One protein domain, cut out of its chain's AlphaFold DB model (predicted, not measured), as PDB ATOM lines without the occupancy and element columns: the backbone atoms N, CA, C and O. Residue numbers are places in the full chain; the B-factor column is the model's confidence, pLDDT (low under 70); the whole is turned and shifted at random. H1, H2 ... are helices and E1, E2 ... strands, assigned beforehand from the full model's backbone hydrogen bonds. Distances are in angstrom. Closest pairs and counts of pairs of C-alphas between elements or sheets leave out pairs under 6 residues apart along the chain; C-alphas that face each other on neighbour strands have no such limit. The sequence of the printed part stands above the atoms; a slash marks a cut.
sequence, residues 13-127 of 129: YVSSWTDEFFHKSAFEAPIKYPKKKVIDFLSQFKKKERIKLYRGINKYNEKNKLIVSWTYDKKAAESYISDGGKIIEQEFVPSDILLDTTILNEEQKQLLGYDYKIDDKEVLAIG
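What this domain is: This is residues 13 to 127 of the 129 residues of an uncharacterized protein of Candidatus Omnitrophica bacterium CG23_combo_of_CG06-09_8_20_14_all_41_10 (UniProt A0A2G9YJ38). A small three-stranded sheet, E2 E5 E4, sits in the middle; H2 covers its E4 end on one side and makes a corner with the first residues of H1, 13 to 17, while the longer two-stranded ribbon of E1 and E3 comes up to E2 with its strand E1, with H3 packed on the ribbon. H4 lies off to one side, close to H1. The printed part has 115 residues, in order H1 H2 E1 E2 H3 E3 E4 H4 E5, with both sheets antiparallel and the class mixed. It is compact, with a radius of gyration of the C-alphas of 13.3 A and spans of 37 by 31 by 26 A.

Where its parts are: Look first for E2, residues 67 to 71, E5, 122 to 126, and E4, 97 to 100. Find C-alpha 51 at (300.475, 411.311, 448.780); there E1, residues 51 to 57, begins its 19.0 A, beside E3, 86 to 92, of 18.9 A. H1, residues 13 to 24, runs 16.3 A from C-alpha 13 at (295.112, 412.147, 475.857). H2 is 36 to 42, H3 74 to 79, H4 106 to 111.

How they stand to each other: In the sheet, find N 68 and O 125 at 3.0 A, and N 124 and O 99 at 2.8 A. H2 is over E4, Leu 42 to Leu 99 being the closest C-alphas at 5.6 A. H1 only grazes the sheet, but touches H2 with residues 13 to 17 alone, C-alphas 14 and 38 being closest at 5.6 A, about perpendicular at 78 degrees. In the ribbon, N 53 and O 90 are 2.9 A apart. C-alphas 55 and 70, the closest of E1 and E2, are 5.1 A apart; C-alphas 56 and 77, the closest of E1 and H3, 4.7 A. Every O i to N i+4 pair is within hydrogen-bond range in H2, H3 and H4, and 7 of 8 in H1.

The domain as a whole: The C-alphas farthest apart, of Lys 37 and Gly 84, stand at 38.3 A. The printed part has no cut; the link H1 to H2 is long. Look for pLDDT under 70 at residues 24 to 31, 63 to 65, 115 to 121 and 127.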
ATOM      1  N   TYR A  13     294.012 411.222 476.152       90.31
ATOM      2  CA  TYR A  13     295.112 412.147 475.857       90.31
ATOM      3  C   TYR A  13     295.330 412.404 474.355       90.31
ATOM      4  O   TYR A  13     296.013 413.370 474.013       90.31
ATOM      5  N   VAL A  14     294.842 411.517 473.481       91.06
ATOM      6  CA  VAL A  14     294.855 411.689 472.024       91.06
ATOM      7  C   VAL A  14     293.649 412.514 471.614       91.06
ATOM      8  O   VAL A  14     293.846 413.545 470.980       91.06
ATOM      9  N   SER A  15     292.445 412.116 472.041       89.00
ATOM     10  CA  SER A  15     291.212 412.835 471.704       89.00
ATOM     11  C   SER A  15     291.241 414.279 472.186       89.00
ATOM     12  O   SER A  15     290.936 415.173 471.415       89.00
ATOM     13  N   SER A  16     291.711 414.549 473.408       88.50
ATOM     14  CA  SER A  16     291.850 415.927 473.903       88.50
ATOM     15  C   SER A  16     292.810 416.771 473.064       88.50
ATOM     16  O   SER A  16     292.608 417.973 472.939       88.50
ATOM     17  N   TRP A  17     293.870 416.171 472.510       88.69
ATOM     18  CA  TRP A  17     294.812 416.913 471.672       88.69
ATOM     19  C   TRP A  17     294.237 417.170 470.277       88.69
ATOM     20  O   TRP A  17     294.386 418.276 469.766       88.69
ATOM     21  N   THR A  18     293.587 416.177 469.660       87.06
ATOM     22  CA  THR A  18     292.981 416.350 468.332       87.06
ATOM     23  C   THR A  18     291.769 417.268 468.378       87.06
ATOM     24  O   THR A  18     291.642 418.114 467.506       87.06
ATOM     25  N   ASP A  19     290.948 417.182 469.423       84.50
ATOM     26  CA  ASP A  19     289.820 418.084 469.648       84.50
ATOM     27  C   ASP A  19     290.292 419.535 469.809       84.50
ATOM     28  O   ASP A  19     289.797 420.434 469.129       84.50
ATOM     29  N   GLU A  20     291.331 419.758 470.626       81.94
ATOM     30  CA  GLU A  20     291.972 421.068 470.736       81.94
ATOM     31  C   GLU A  20     292.542 421.529 469.389       81.94
ATOM     32  O   GLU A  20     292.448 422.715 469.064       81.94
ATOM     33  N   PHE A  21     293.107 420.614 468.596       81.50
ATOM     34  CA  PHE A  21     293.595 420.937 467.264       81.50
ATOM     35  C   PHE A  21     292.458 421.393 466.352       81.50
ATOM     36  O   PHE A  21     292.465 422.547 465.938       81.50
ATOM     37  N   PHE A  22     291.460 420.553 466.091       79.06
ATOM     38  CA  PHE A  22     290.399 420.855 465.129       79.06
ATOM     39  C   PHE A  22     289.560 422.077 465.525       79.06
ATOM     40  O   PHE A  22     289.179 422.859 464.655       79.06
ATOM     41  N   HIS A  23     289.354 422.324 466.823       75.75
ATOM     42  CA  HIS A  23     288.551 423.463 467.278       75.75
ATOM     43  C   HIS A  23     289.346 424.761 467.478       75.75
ATOM     44  O   HIS A  23     288.770 425.841 467.342       75.75
ATOM     45  N   LYS A  24     290.654 424.710 467.794       66.00
ATOM     46  CA  LYS A  24     291.461 425.928 468.040       66.00
ATOM     47  C   LYS A  24     292.444 426.275 466.922       66.00
ATOM     48  O   LYS A  24     292.816 427.447 466.805       66.00
ATOM     49  N   SER A  25     292.875 425.313 466.096       57.97
ATOM     50  CA  SER A  25     293.865 425.556 465.028       57.97
ATOM     51  C   SER A  25     293.334 426.462 463.932       57.97
ATOM     52  O   SER A  25     294.119 427.127 463.260       57.97
ATOM     53  N   ALA A  26     292.018 426.447 463.721       51.97
ATOM     54  CA  ALA A  26     291.395 427.157 462.619       51.97
ATOM     55  C   ALA A  26     291.454 428.684 462.791       51.97
ATOM     56  O   ALA A  26     291.477 429.388 461.784       51.97
ATOM     57  N   PHE A  27     291.536 429.203 464.030       49.25
ATOM     58  CA  PHE A  27     291.324 430.638 464.248       49.25
ATOM     59  C   PHE A  27     292.298 431.375 465.183       49.25
ATOM     60  O   PHE A  27     292.463 432.569 464.952       49.25
ATOM     61  N   GLU A  28     292.963 430.777 466.193       47.25
ATOM     62  CA  GLU A  28     293.493 431.650 467.275       47.25
ATOM     63  C   GLU A  28     294.863 431.360 467.923       47.25
ATOM     64  O   GLU A  28     295.401 432.274 468.548       47.25
ATOM     65  N   ALA A  29     295.516 430.194 467.797       48.06
ATOM     66  CA  ALA A  29     296.815 430.013 468.476       48.06
ATOM     67  C   ALA A  29     297.737 428.939 467.875       48.06
ATOM     68  O   ALA A  29     297.259 427.922 467.369       48.06
ATOM     69  N   PRO A  30     299.074 429.096 467.990       53.25
ATOM     70  CA  PRO A  30     300.005 428.012 467.712       53.25
ATOM     71  C   PRO A  30     299.757 426.867 468.699       53.25
ATOM     72  O   PRO A  30     300.019 426.981 469.898       53.25
ATOM     73  N   ILE A  31     299.253 425.747 468.190       65.06
ATOM     74  CA  ILE A  31     299.058 424.544 468.995       65.06
ATOM     75  C   ILE A  31     300.415 423.976 469.372       65.06
ATOM     76  O   ILE A  31     301.336 423.891 468.555       65.06
ATOM     77  N   LYS A  32     300.537 423.573 470.637       72.56
ATOM     78  CA  LYS A  32     301.734 422.893 471.120       72.56
ATOM     79  C   LYS A  32     301.956 421.633 470.297       72.56
ATOM     80  O   LYS A  32     301.048 420.816 470.133       72.56
ATOM     81  N   TYR A  33     303.194 421.461 469.847       80.75
ATOM     82  CA  TYR A  33     303.611 420.254 469.153       80.75
ATOM     83  C   TYR A  33     303.200 418.999 469.956       80.75
ATOM     84  O   TYR A  33     303.405 418.975 471.179       80.75
ATOM     85  N   PRO A  34     302.602 417.977 469.316       85.31
ATOM     86  CA  PRO A  34     302.095 416.810 470.024       85.31
ATOM     87  C   PRO A  34     303.225 416.066 470.741       85.31
ATOM     88  O   PRO A  34     304.345 415.936 470.247       85.31
ATOM     89  N   LYS A  35     302.927 415.529 471.930       89.44
ATOM     90  CA  LYS A  35     303.863 414.643 472.639       89.44
ATOM     91  C   LYS A  35     304.099 413.379 471.805       89.44
ATOM     92  O   LYS A  35     303.172 412.902 471.157       89.44
ATOM     93  N   LYS A  36     305.284 412.763 471.919       90.06
ATOM     94  CA  LYS A  36     305.647 411.534 471.180       90.06
ATOM     95  C   LYS A  36     304.557 410.453 471.227       90.06
ATOM     96  O   LYS A  36     304.216 409.912 470.194       90.06
ATOM     97  N   LYS A  37     303.938 410.214 472.388       92.19
ATOM     98  CA  LYS A  37     302.846 409.232 472.530       92.19
ATOM     99  C   LYS A  37     301.606 409.523 471.669       92.19
ATOM    100  O   LYS A  37     300.945 408.593 471.233       92.19
ATOM    101  N   VAL A  38     301.286 410.799 471.432       91.38
ATOM    102  CA  VAL A  38     300.187 411.209 470.540       91.38
ATOM    103  C   VAL A  38     300.592 410.946 469.095       91.38
ATOM    104  O   VAL A  38     299.811 410.377 468.347       91.38
ATOM    105  N   ILE A  39     301.833 411.285 468.729       90.12
ATOM    106  CA  ILE A  39     302.383 411.014 467.393       90.12
ATOM    107  C   ILE A  39     302.392 409.514 467.107       90.12
ATOM    108  O   ILE A  39     301.876 409.091 466.080       90.12
ATOM    109  N   ASP A  40     302.938 408.715 468.024       90.75
ATOM    110  CA  ASP A  40     303.018 407.262 467.893       90.75
ATOM    111  C   ASP A  40     301.616 406.668 467.683       90.75
ATOM    112  O   ASP A  40     301.422 405.874 466.766       90.75
ATOM    113  N   PHE A  41     300.623 407.107 468.469       92.31
ATOM    114  CA  PHE A  41     299.247 406.633 468.331       92.31
ATOM    115  C   PHE A  41     298.596 407.085 467.018       92.31
ATOM    116  O   PHE A  41     298.035 406.258 466.310       92.31
ATOM    117  N   LEU A  42     298.669 408.369 466.656       91.00
ATOM    118  CA  LEU A  42     298.045 408.873 465.426       91.00
ATOM    119  C   LEU A  42     298.705 408.302 464.164       91.00
ATOM    120  O   LEU A  42     298.024 408.071 463.169       91.00
ATOM    121  N   SER A  43     299.997 407.960 464.233       88.56
ATOM    122  CA  SER A  43     300.748 407.393 463.110       88.56
ATOM    123  C   SER A  43     300.232 406.040 462.610       88.56
ATOM    124  O   SER A  43     300.652 405.599 461.541       88.56
ATOM    125  N   GLN A  44     299.327 405.386 463.346       90.56
ATOM    126  CA  GLN A  44     298.634 404.185 462.874       90.56
ATOM    127  C   GLN A  44     297.552 404.501 461.824       90.56
ATOM    128  O   GLN A  44     297.185 403.628 461.040       90.56
ATOM    129  N   PHE A  45     297.073 405.747 461.776       91.69
ATOM    130  CA  PHE A  45     296.006 406.221 460.895       91.69
ATOM    131  C   PHE A  45     296.577 407.056 459.749       91.69
ATOM    132  O   PHE A  45     296.238 408.223 459.577       91.69
ATOM    133  N   LYS A  46     297.491 406.477 458.969       91.38
ATOM    134  CA  LYS A  46     298.053 407.126 457.777       91.38
ATOM    135  C   LYS A  46     298.334 406.132 456.664       91.38
ATOM    136  O   LYS A  46     298.546 404.941 456.909       91.38
ATOM    137  N   LYS A  47     298.377 406.630 455.429       90.88
ATOM    138  CA  LYS A  47     298.765 405.818 454.275       90.88
ATOM    139  C   LYS A  47     300.258 405.508 454.316       90.88
ATOM    140  O   LYS A  47     301.067 406.270 454.840       90.88
ATOM    141  N   LYS A  48     300.618 404.353 453.755       91.81
ATOM    142  CA  LYS A  48     302.009 403.877 453.665       91.81
ATOM    143  C   LYS A  48     302.714 404.326 452.385       91.81
ATOM    144  O   LYS A  48     303.904 404.077 452.230       91.81
ATOM    145  N   GLU A  49     301.985 404.958 451.478       93.81
ATOM    146  CA  GLU A  49     302.482 405.478 450.209       93.81
ATOM    147  C   GLU A  49     302.678 406.993 450.263       93.81
ATOM    148  O   GLU A  49     302.217 407.663 451.189       93.81
ATOM    149  N   ARG A  50     303.383 407.527 449.264       94.81
ATOM    150  CA  ARG A  50     303.475 408.974 449.068       94.81
ATOM    151  C   ARG A  50     302.125 409.510 448.617       94.81
ATOM    152  O   ARG A  50     301.450 408.873 447.812       94.81
ATOM    153  N   ILE A  51     301.755 410.682 449.114       94.25
ATOM    154  CA  ILE A  51     300.475 411.311 448.780       94.25
ATOM    155  C   ILE A  51     300.681 412.757 448.364       94.25
ATOM    156  O   ILE A  51     301.499 413.472 448.938       94.25
ATOM    157  N   LYS A  52     299.918 413.194 447.364       94.94
ATOM    158  CA  LYS A  52     299.863 414.593 446.944       94.94
ATOM    159  C   LYS A  52     298.679 415.271 447.620       94.94
ATOM    160  O   LYS A  52     297.560 414.768 447.536       94.94
ATOM    161  N   LEU A  53     298.934 416.409 448.254       93.75
ATOM    162  CA  LEU A  53     297.932 417.172 448.989       93.75
ATOM    163  C   LEU A  53     297.964 418.651 448.608       93.75
ATOM    164  O   LEU A  53     298.957 419.153 448.077       93.75
ATOM    165  N   TYR A  54     296.872 419.340 448.925       92.00
ATOM    166  CA  TYR A  54     296.648 420.754 448.656       92.00
ATOM    167  C   TYR A  54     296.371 421.516 449.946       92.00
ATOM    168  O   TYR A  54     295.777 420.983 450.887       92.00
ATOM    169  N   ARG A  55     296.784 422.780 449.982       87.88
ATOM    170  CA  ARG A  55     296.501 423.688 451.092       87.88
ATOM    171  C   ARG A  55     296.273 425.102 450.581       87.88
ATOM    172  O   ARG A  55     297.076 425.619 449.805       87.88
ATOM    173  N   GLY A  56     295.197 425.727 451.049       87.12
ATOM    174  CA  GLY A  56     294.961 427.154 450.874       87.12
ATOM    175  C   GLY A  56     295.795 427.953 451.867       87.12
ATOM    176  O   GLY A  56     295.708 427.746 453.080       87.12
ATOM    177  N   ILE A  57     296.624 428.856 451.353       85.31
ATOM    178  CA  ILE A  57     297.421 429.773 452.164       85.31
ATOM    179  C   ILE A  57     296.843 431.177 452.083       85.31
ATOM    180  O   ILE A  57     296.550 431.668 450.996       85.31
ATOM    181  N   ASN A  58     296.757 431.835 453.236       81.69
ATOM    182  CA  ASN A  58     296.431 433.244 453.399       81.69
ATOM    183  C   ASN A  58     297.405 433.903 454.398       81.69
ATOM    184  O   ASN A  58     298.240 433.237 455.021       81.69
ATOM    185  N   LYS A  59     297.287 435.224 454.582       77.62
ATOM    186  CA  LYS A  59     298.185 436.019 455.443       77.62
ATOM    187  C   LYS A  59     298.246 435.561 456.909       77.62
ATOM    188  O   LYS A  59     299.212 435.878 457.599       77.62
ATOM    189  N   TYR A  60     297.241 434.823 457.383       73.62
ATOM    190  CA  TYR A  60     297.156 434.351 458.765       73.62
ATOM    191  C   TYR A  60     297.825 432.986 458.971       73.62
ATOM    192  O   TYR A  60     298.308 432.703 460.065       73.62
ATOM    193  N   ASN A  61     297.889 432.139 457.936       74.75
ATOM    194  CA  ASN A  61     298.335 430.746 458.070       74.75
ATOM    195  C   ASN A  61     299.627 430.401 457.296       74.75
ATOM    196  O   ASN A  61     300.164 429.303 457.485       74.75
ATOM    197  N   GLU A  62     300.158 431.330 456.489       73.62
ATOM    198  CA  GLU A  62     301.370 431.149 455.672       73.62
ATOM    199  C   GLU A  62     302.598 430.738 456.495       73.62
ATOM    200  O   GLU A  62     303.412 429.931 456.053       73.62
ATOM    201  N   LYS A  63     302.721 431.263 457.719       68.25
ATOM    202  CA  LYS A  63     303.890 431.039 458.585       68.25
ATOM    203  C   LYS A  63     303.709 429.913 459.604       68.25
ATOM    204  O   LYS A  63     304.602 429.710 460.425       68.25
ATOM    205  N   ASN A  64     302.586 429.189 459.593       67.44
ATOM    206  CA  ASN A  64     302.393 428.080 460.529       67.44
ATOM    207  C   ASN A  64     303.246 426.874 460.102       67.44
ATOM    208  O   ASN A  64     303.042 426.313 459.026       67.44
ATOM    209  N   LYS A  65     304.207 426.505 460.958       63.91
ATOM    210  CA  LYS A  65     305.211 425.459 460.707       63.91
ATOM    211  C   LYS A  65     305.110 424.250 461.643       63.91
ATOM    212  O   LYS A  65     305.996 423.409 461.609       63.91
ATOM    213  N   LEU A  66     304.102 424.166 462.517       73.44
ATOM    214  CA  LEU A  66     304.049 423.096 463.527       73.44
ATOM    215  C   LEU A  66     303.295 421.865 463.034       73.44
ATOM    216  O   LEU A  66     303.919 420.892 462.635       73.44
ATOM    217  N   ILE A  67     301.968 421.901 463.063       76.38
ATOM    218  CA  ILE A  67     301.092 420.896 462.462       76.38
ATOM    219  C   ILE A  67     300.106 421.671 461.601       76.38
ATOM    220  O   ILE A  67     299.555 422.680 462.048       76.38
ATOM    221  N   VAL A  68     299.926 421.236 460.361       82.00
ATOM    222  CA  VAL A  68     299.113 421.946 459.372       82.00
ATOM    223  C   VAL A  68     298.123 420.984 458.733       82.00
ATOM    224  O   VAL A  68     298.489 419.853 458.408       82.00
ATOM    225  N   SER A  69     296.883 421.443 458.567       84.50
ATOM    226  CA  SER A  69     295.882 420.711 457.797       84.50
ATOM    227  C   SER A  69     296.140 420.893 456.302       84.50
ATOM    228  O   SER A  69     296.456 421.993 455.827       84.50
ATOM    229  N   TRP A  70     296.044 419.784 455.588       89.12
ATOM    230  CA  TRP A  70     296.099 419.653 454.143       89.12
ATOM    231  C   TRP A  70     294.914 418.810 453.692       89.12
ATOM    232  O   TRP A  70     294.363 418.050 454.475       89.12
ATOM    233  N   THR A  71     294.545 418.883 452.421       90.56
ATOM    234  CA  THR A  71     293.421 418.107 451.893       90.56
ATOM    235  C   THR A  71     293.757 417.467 450.557       90.56
ATOM    236  O   THR A  71     294.563 417.981 449.777       90.56
ATOM    237  N   TYR A  72     293.134 416.326 450.272       92.06
ATOM    238  CA  TYR A  72     293.153 415.737 448.932       92.06
ATOM    239  C   TYR A  72     292.291 416.530 447.938       92.06
ATOM    240  O   TYR A  72     292.469 416.397 446.725       92.06
ATOM    241  N   ASP A  73     291.345 417.335 448.428       90.31
ATOM    242  CA  ASP A  73     290.414 418.092 447.601       90.31
ATOM    243  C   ASP A  73     290.912 419.521 447.362       90.31
ATOM    244  O   ASP A  73     290.859 420.397 448.226       90.31
ATOM    245  N   LYS A  74     291.381 419.777 446.141       90.12
ATOM    246  CA  LYS A  74     291.858 421.102 445.741       90.12
ATOM    247  C   LYS A  74     290.782 422.189 445.875       90.12
ATOM    248  O   LYS A  74     291.125 423.311 446.233       90.12
ATOM    249  N   LYS A  75     289.503 421.874 445.630       88.06
ATOM    250  CA  LYS A  75     288.407 422.852 445.752       88.06
ATOM    251  C   LYS A  75     288.124 423.190 447.212       88.06
ATOM    252  O   LYS A  75     287.847 424.342 447.525       88.06
ATOM    253  N   ALA A  76     288.240 422.209 448.105       84.62
ATOM    254  CA  ALA A  76     288.167 422.477 449.538       84.62
ATOM    255  C   ALA A  76     289.315 423.406 449.970       84.62
ATOM    256  O   ALA A  76     289.071 424.432 450.601       84.62
ATOM    257  N   ALA A  77     290.548 423.146 449.511       86.62
ATOM    258  CA  ALA A  77     291.694 424.022 449.775       86.62
ATOM    259  C   ALA A  77     291.491 425.464 449.265       86.62
ATOM    260  O   ALA A  77     291.964 426.406 449.899       86.62
ATOM    261  N   GLU A  78     290.787 425.656 448.145       87.31
ATOM    262  CA  GLU A  78     290.455 426.983 447.605       87.31
ATOM    263  C   GLU A  78     289.576 427.807 448.550       87.31
ATOM    264  O   GLU A  78     289.762 429.020 448.636       87.31
ATOM    265  N   SER A  79     288.679 427.174 449.309       82.94
ATOM    266  CA  SER A  79     287.798 427.881 450.254       82.94
ATOM    267  C   SER A  79     288.553 428.595 451.386       82.94
ATOM    268  O   SER A  79     288.057 429.569 451.948       82.94
ATOM    269  N   TYR A  80     289.787 428.166 451.669       76.25
ATOM    270  CA  TYR A  80     290.663 428.744 452.690       76.25
ATOM    271  C   TYR A  80     291.483 429.951 452.202       76.25
ATOM    272  O   TYR A  80     292.239 430.559 452.973       76.25
ATOM    273  N   ILE A  81     291.368 430.300 450.920       83.44
ATOM    274  CA  ILE A  81     292.084 431.416 450.307       83.44
ATOM    275  C   ILE A  81     291.284 432.706 450.489       83.44
ATOM    276  O   ILE A  81     290.145 432.825 450.052       83.44
ATOM    277  N   SER A  82     291.921 433.708 451.087       79.12
ATOM    278  CA  SER A  82     291.399 435.070 451.218       79.12
ATOM    279  C   SER A  82     292.517 436.090 450.989       79.12
ATOM    280  O   SER A  82     293.700 435.745 451.071       79.12
ATOM    281  N   ASP A  83     292.154 437.334 450.660       80.44
ATOM    282  CA  ASP A  83     293.066 438.485 450.548       80.44
ATOM    283  C   ASP A  83     294.340 438.243 449.702       80.44
ATOM    284  O   ASP A  83     295.446 438.593 450.112       80.44
ATOM    285  N   GLY A  84     294.208 437.632 448.518       78.19
ATOM    286  CA  GLY A  84     295.351 437.385 447.619       78.19
ATOM    287  C   GLY A  84     296.204 436.163 447.982       78.19
ATOM    288  O   GLY A  84     297.346 436.049 447.538       78.19
ATOM    289  N   GLY A  85     295.659 435.251 448.790       85.38
ATOM    290  CA  GLY A  85     296.254 433.950 449.068       85.38
ATOM    291  C   GLY A  85     296.400 433.040 447.836       85.38
ATOM    292  O   GLY A  85     295.979 433.369 446.726       85.38
ATOM    293  N   LYS A  86     296.999 431.863 448.032       91.19
ATOM    294  CA  LYS A  86     297.267 430.895 446.956       91.19
ATOM    295  C   LYS A  86     297.076 429.459 447.415       91.19
ATOM    296  O   LYS A  86     297.236 429.151 448.594       91.19
ATOM    297  N   ILE A  87     296.816 428.570 446.462       91.62
ATOM    298  CA  ILE A  87     296.928 427.130 446.689       91.62
ATOM    299  C   ILE A  87     298.404 426.768 446.609       91.62
ATOM    300  O   ILE A  87     299.094 427.158 445.663       91.62
ATOM    301  N   ILE A  88     298.868 425.978 447.566       91.12
ATOM    302  CA  ILE A  88     300.095 425.211 447.410       91.12
ATOM    303  C   ILE A  88     299.763 423.729 447.309       91.12
ATOM    304  O   ILE A  88     298.778 423.250 447.872       91.12
ATOM    305  N   GLU A  89     300.598 423.015 446.571       93.88
ATOM    306  CA  GLU A  89     300.563 421.566 446.474       93.88
ATOM    307  C   GLU A  89     301.910 421.005 446.907       93.88
ATOM    308  O   GLU A  89     302.955 421.610 446.657       93.88
ATOM    309  N   GLN A  90     301.882 419.859 447.572       92.50
ATOM    310  CA  GLN A  90     303.090 419.193 448.030       92.50
ATOM    311  C   GLN A  90     302.877 417.682 448.058       92.50
ATOM    312  O   GLN A  90     301.776 417.189 448.305       92.50
ATOM    313  N   GLU A  91     303.952 416.952 447.781       94.62
ATOM    314  CA  GLU A  91     304.009 415.511 447.972       94.62
ATOM    315  C   GLU A  91     304.590 415.200 449.355       94.62
ATOM    316  O   GLU A  91     305.643 415.719 449.730       94.62
ATOM    317  N   PHE A  92     303.898 414.350 450.107       92.25
ATOM    318  CA  PHE A  92     304.267 413.936 451.454       92.25
ATOM    319  C   PHE A  92     304.690 412.476 451.461       92.25
ATOM    320  O   PHE A  92     304.019 411.617 450.884       92.25
ATOM    321  N   VAL A  93     305.787 412.184 452.158       93.56
ATOM    322  CA  VAL A  93     306.125 410.809 452.533       93.56
ATOM    323  C   VAL A  93     305.373 410.410 453.807       93.56
ATOM    324  O   VAL A  93     305.045 411.273 454.622       93.56
ATOM    325  N   PRO A  94     305.151 409.106 454.056       91.38
ATOM    326  CA  PRO A  94     304.455 408.643 455.257       91.38
ATOM    327  C   PRO A  94     305.038 409.144 456.585       91.38
ATOM    328  O   PRO A  94     304.313 409.234 457.573       91.38
ATOM    329  N   SER A  95     306.339 409.447 456.656       90.44
ATOM    330  CA  SER A  95     306.969 409.989 457.870       90.44
ATOM    331  C   SER A  95     306.493 411.394 458.229       90.44
ATOM    332  O   SER A  95     306.554 411.757 459.399       90.44
ATOM    333  N   ASP A  96     305.991 412.144 457.251       89.75
ATOM    334  CA  ASP A  96     305.593 413.543 457.415       89.75
ATOM    335  C   ASP A  96     304.107 413.668 457.788       89.75
ATOM    336  O   ASP A  96     303.638 414.737 458.174       89.75
ATOM    337  N   ILE A  97     303.361 412.563 457.700       91.00
ATOM    338  CA  ILE A  97     301.934 412.501 458.007       91.00
ATOM    339  C   ILE A  97     301.743 412.070 459.460       91.00
ATOM    340  O   ILE A  97     302.222 411.010 459.890       91.00
ATOM    341  N   LEU A  98     300.996 412.890 460.197       90.94
ATOM    342  CA  LEU A  98     300.548 412.600 461.551       90.94
ATOM    343  C   LEU A  98     299.251 411.785 461.541       90.94
ATOM    344  O   LEU A  98     299.170 410.792 462.256       90.94
ATOM    345  N   LEU A  99     298.267 412.204 460.742       91.19
ATOM    346  CA  LEU A  99     296.924 411.622 460.678       91.19
ATOM    347  C   LEU A  99     296.325 411.846 459.283       91.19
ATOM    348  O   LEU A  99     296.380 412.961 458.778       91.19
ATOM    349  N   ASP A 100     295.722 410.818 458.696       91.69
ATOM    350  CA  ASP A 100     294.885 410.889 457.496       91.69
ATOM    351  C   ASP A 100     293.448 410.506 457.880       91.69
ATOM    352  O   ASP A 100     293.165 409.343 458.198       91.69
ATOM    353  N   THR A 101     292.532 411.480 457.874       88.19
ATOM    354  CA  THR A 101     291.156 411.261 458.344       88.19
ATOM    355  C   THR A 101     290.349 410.366 457.405       88.19
ATOM    356  O   THR A 101     289.343 409.797 457.826       88.19
ATOM    357  N   THR A 102     290.817 410.142 456.170       88.44
ATOM    358  CA  THR A 102     290.153 409.257 455.194       88.44
ATOM    359  C   THR A 102     290.227 407.776 455.566       88.44
ATOM    360  O   THR A 102     289.497 406.964 455.005       88.44
ATOM    361  N   ILE A 103     291.104 407.417 456.507       89.38
ATOM    362  CA  ILE A 103     291.289 406.043 456.994       89.38
ATOM    363  C   ILE A 103     290.398 405.759 458.211       89.38
ATOM    364  O   ILE A 103     290.147 404.601 458.544       89.38
ATOM    365  N   LEU A 104     289.927 406.809 458.880       87.12
ATOM    366  CA  LEU A 104     289.114 406.693 460.079       87.12
ATOM    367  C   LEU A 104     287.687 406.265 459.734       87.12
ATOM    368  O   LEU A 104     287.099 406.730 458.755       87.12
ATOM    369  N   ASN A 105     287.103 405.430 460.588       86.25
ATOM    370  CA  ASN A 105     285.661 405.211 460.590       86.25
ATOM    371  C   ASN A 105     284.926 406.360 461.313       86.25
ATOM    372  O   ASN A 105     285.543 407.224 461.940       86.25
ATOM    373  N   GLU A 106     283.598 406.356 461.243       83.38
ATOM    374  CA  GLU A 106     282.771 407.443 461.782       83.38
ATOM    375  C   GLU A 106     282.889 407.608 463.309       83.38
ATOM    376  O   GLU A 106     282.911 408.721 463.833       83.38
ATOM    377  N   GLU A 107     283.025 406.503 464.042       85.75
ATOM    378  CA  GLU A 107     283.217 406.534 465.494       85.75
ATOM    379  C   GLU A 107     284.568 407.169 465.860       85.75
ATOM    380  O   GLU A 107     284.652 408.034 466.731       85.75
ATOM    381  N   GLN A 108     285.633 406.802 465.146       87.19
ATOM    382  CA  GLN A 108     286.972 407.347 465.354       87.19
ATOM    383  C   GLN A 108     287.039 408.840 465.030       87.19
ATOM    384  O   GLN A 108     287.660 409.593 465.775       87.19
ATOM    385  N   LYS A 109     286.387 409.280 463.950       85.38
ATOM    386  CA  LYS A 109     286.278 410.705 463.607       85.38
ATOM    387  C   LYS A 109     285.600 411.493 464.732       85.38
ATOM    388  O   LYS A 109     286.158 412.489 465.187       85.38
ATOM    389  N   GLN A 110     284.468 411.003 465.248       84.19
ATOM    390  CA  GLN A 110     283.765 411.636 466.372       84.19
ATOM    391  C   GLN A 110     284.644 411.715 467.626       84.19
ATOM    392  O   GLN A 110     284.748 412.770 468.245       84.19
ATOM    393  N   LEU A 111     285.325 410.620 467.974       86.62
ATOM    394  CA  LEU A 111     286.212 410.569 469.139       86.62
ATOM    395  C   LEU A 111     287.422 411.503 469.026       86.62
ATOM    396  O   LEU A 111     287.959 411.914 470.052       86.62
ATOM    397  N   LEU A 112     287.868 411.836 467.814       85.75
ATOM    398  CA  LEU A 112     288.976 412.766 467.592       85.75
ATOM    399  C   LEU A 112     288.532 414.234 467.500       85.75
ATOM    400  O   LEU A 112     289.397 415.090 467.313       85.75
ATOM    401  N   GLY A 113     287.241 414.531 467.673       80.00
ATOM    402  CA  GLY A 113     286.706 415.894 467.598       80.00
ATOM    403  C   GLY A 113     286.539 416.402 466.164       80.00
ATOM    404  O   GLY A 113     286.544 417.607 465.937       80.00
ATOM    405  N   TYR A 114     286.426 415.497 465.187       73.62
ATOM    406  CA  TYR A 114     286.205 415.849 463.786       73.62
ATOM    407  C   TYR A 114     284.711 416.100 463.527       73.62
ATOM    408  O   TYR A 114     283.915 415.158 463.547       73.62
ATOM    409  N   ASP A 115     284.321 417.358 463.288       66.75
ATOM    410  CA  ASP A 115     282.957 417.720 462.878       66.75
ATOM    411  C   ASP A 115     282.824 417.674 461.342       66.75
ATOM    412  O   ASP A 115     283.460 418.428 460.608       66.75
ATOM    413  N   TYR A 116     281.954 416.783 460.862       55.91
ATOM    414  CA  TYR A 116     281.702 416.431 459.457       55.91
ATOM    415  C   TYR A 116     281.234 417.575 458.552       55.91
ATOM    416  O   TYR A 116     281.071 417.382 457.347       55.91
ATOM    417  N   LYS A 117     280.922 418.746 459.110       57.22
ATOM    418  CA  LYS A 117     280.237 419.805 458.363       57.22
ATOM    419  C   LYS A 117     281.147 420.662 457.486       57.22
ATOM    420  O   LYS A 117     280.595 421.410 456.681       57.22
ATOM    421  N   ILE A 118     282.478 420.594 457.626       53.38
ATOM    422  CA  ILE A 118     283.369 421.550 456.937       53.38
ATOM    423  C   ILE A 118     284.463 420.929 456.066       53.38
ATOM    424  O   ILE A 118     284.761 421.529 455.044       53.38
ATOM    425  N   ASP A 119     284.971 419.726 456.311       55.84
ATOM    426  CA  ASP A 119     285.916 419.119 455.372       55.84
ATOM    427  C   ASP A 119     285.798 417.606 455.401       55.84
ATOM    428  O   ASP A 119     285.748 416.996 456.459       55.84
ATOM    429  N   ASP A 120     285.765 416.980 454.235       58.91
ATOM    430  CA  ASP A 120     285.900 415.536 454.080       58.91
ATOM    431  C   ASP A 120     287.207 415.358 453.304       58.91
ATOM    432  O   ASP A 120     287.299 415.841 452.172       58.91
ATOM    433  N   LYS A 121     288.204 414.680 453.902       67.56
ATOM    434  CA  LYS A 121     289.569 414.391 453.378       67.56
ATOM    435  C   LYS A 121     290.722 415.263 453.901       67.56
ATOM    436  O   LYS A 121     291.662 415.547 453.151       67.56
ATOM    437  N   GLU A 122     290.701 415.627 455.177       81.31
ATOM    438  CA  GLU A 122     291.851 416.272 455.813       81.31
ATOM    439  C   GLU A 122     293.002 415.305 456.144       81.31
ATOM    440  O   GLU A 122     292.828 414.142 456.517       81.31
ATOM    441  N   VAL A 123     294.219 415.826 456.050       86.75
ATOM    442  CA  VAL A 123     295.456 415.183 456.468       86.75
ATOM    443  C   VAL A 123     296.227 416.166 457.333       86.75
ATOM    444  O   VAL A 123     296.572 417.266 456.902       86.75
ATOM    445  N   LEU A 124     296.545 415.748 458.554       88.38
ATOM    446  CA  LEU A 124     297.434 416.493 459.430       88.38
ATOM    447  C   LEU A 124     298.872 416.120 459.085       88.38
ATOM    448  O   LEU A 124     299.299 414.979 459.286       88.38
ATOM    449  N   ALA A 125     299.624 417.094 458.583       85.44
ATOM    450  CA  ALA A 125     301.044 416.944 458.304       85.44
ATOM    451  C   ALA A 125     301.880 417.650 459.373       85.44
ATOM    452  O   ALA A 125     301.542 418.744 459.842       85.44
ATOM    453  N   ILE A 126     302.996 417.026 459.741       80.69
ATOM    454  CA  ILE A 126     304.017 417.651 460.571       80.69
ATOM    455  C   ILE A 126     304.699 418.711 459.705       80.69
ATOM    456  O   ILE A 126     305.305 418.398 458.682       80.69
ATOM    457  N   GLY A 127     304.553 419.976 460.091       66.00
ATOM    458  CA  GLY A 127     305.165 421.094 459.393       66.00
ATOM    459  C   GLY A 127     306.679 420.910 459.344       66.00
ATOM    460  O   GLY A 127     307.323 420.594 460.348       66.00
TER     461      GLY A 127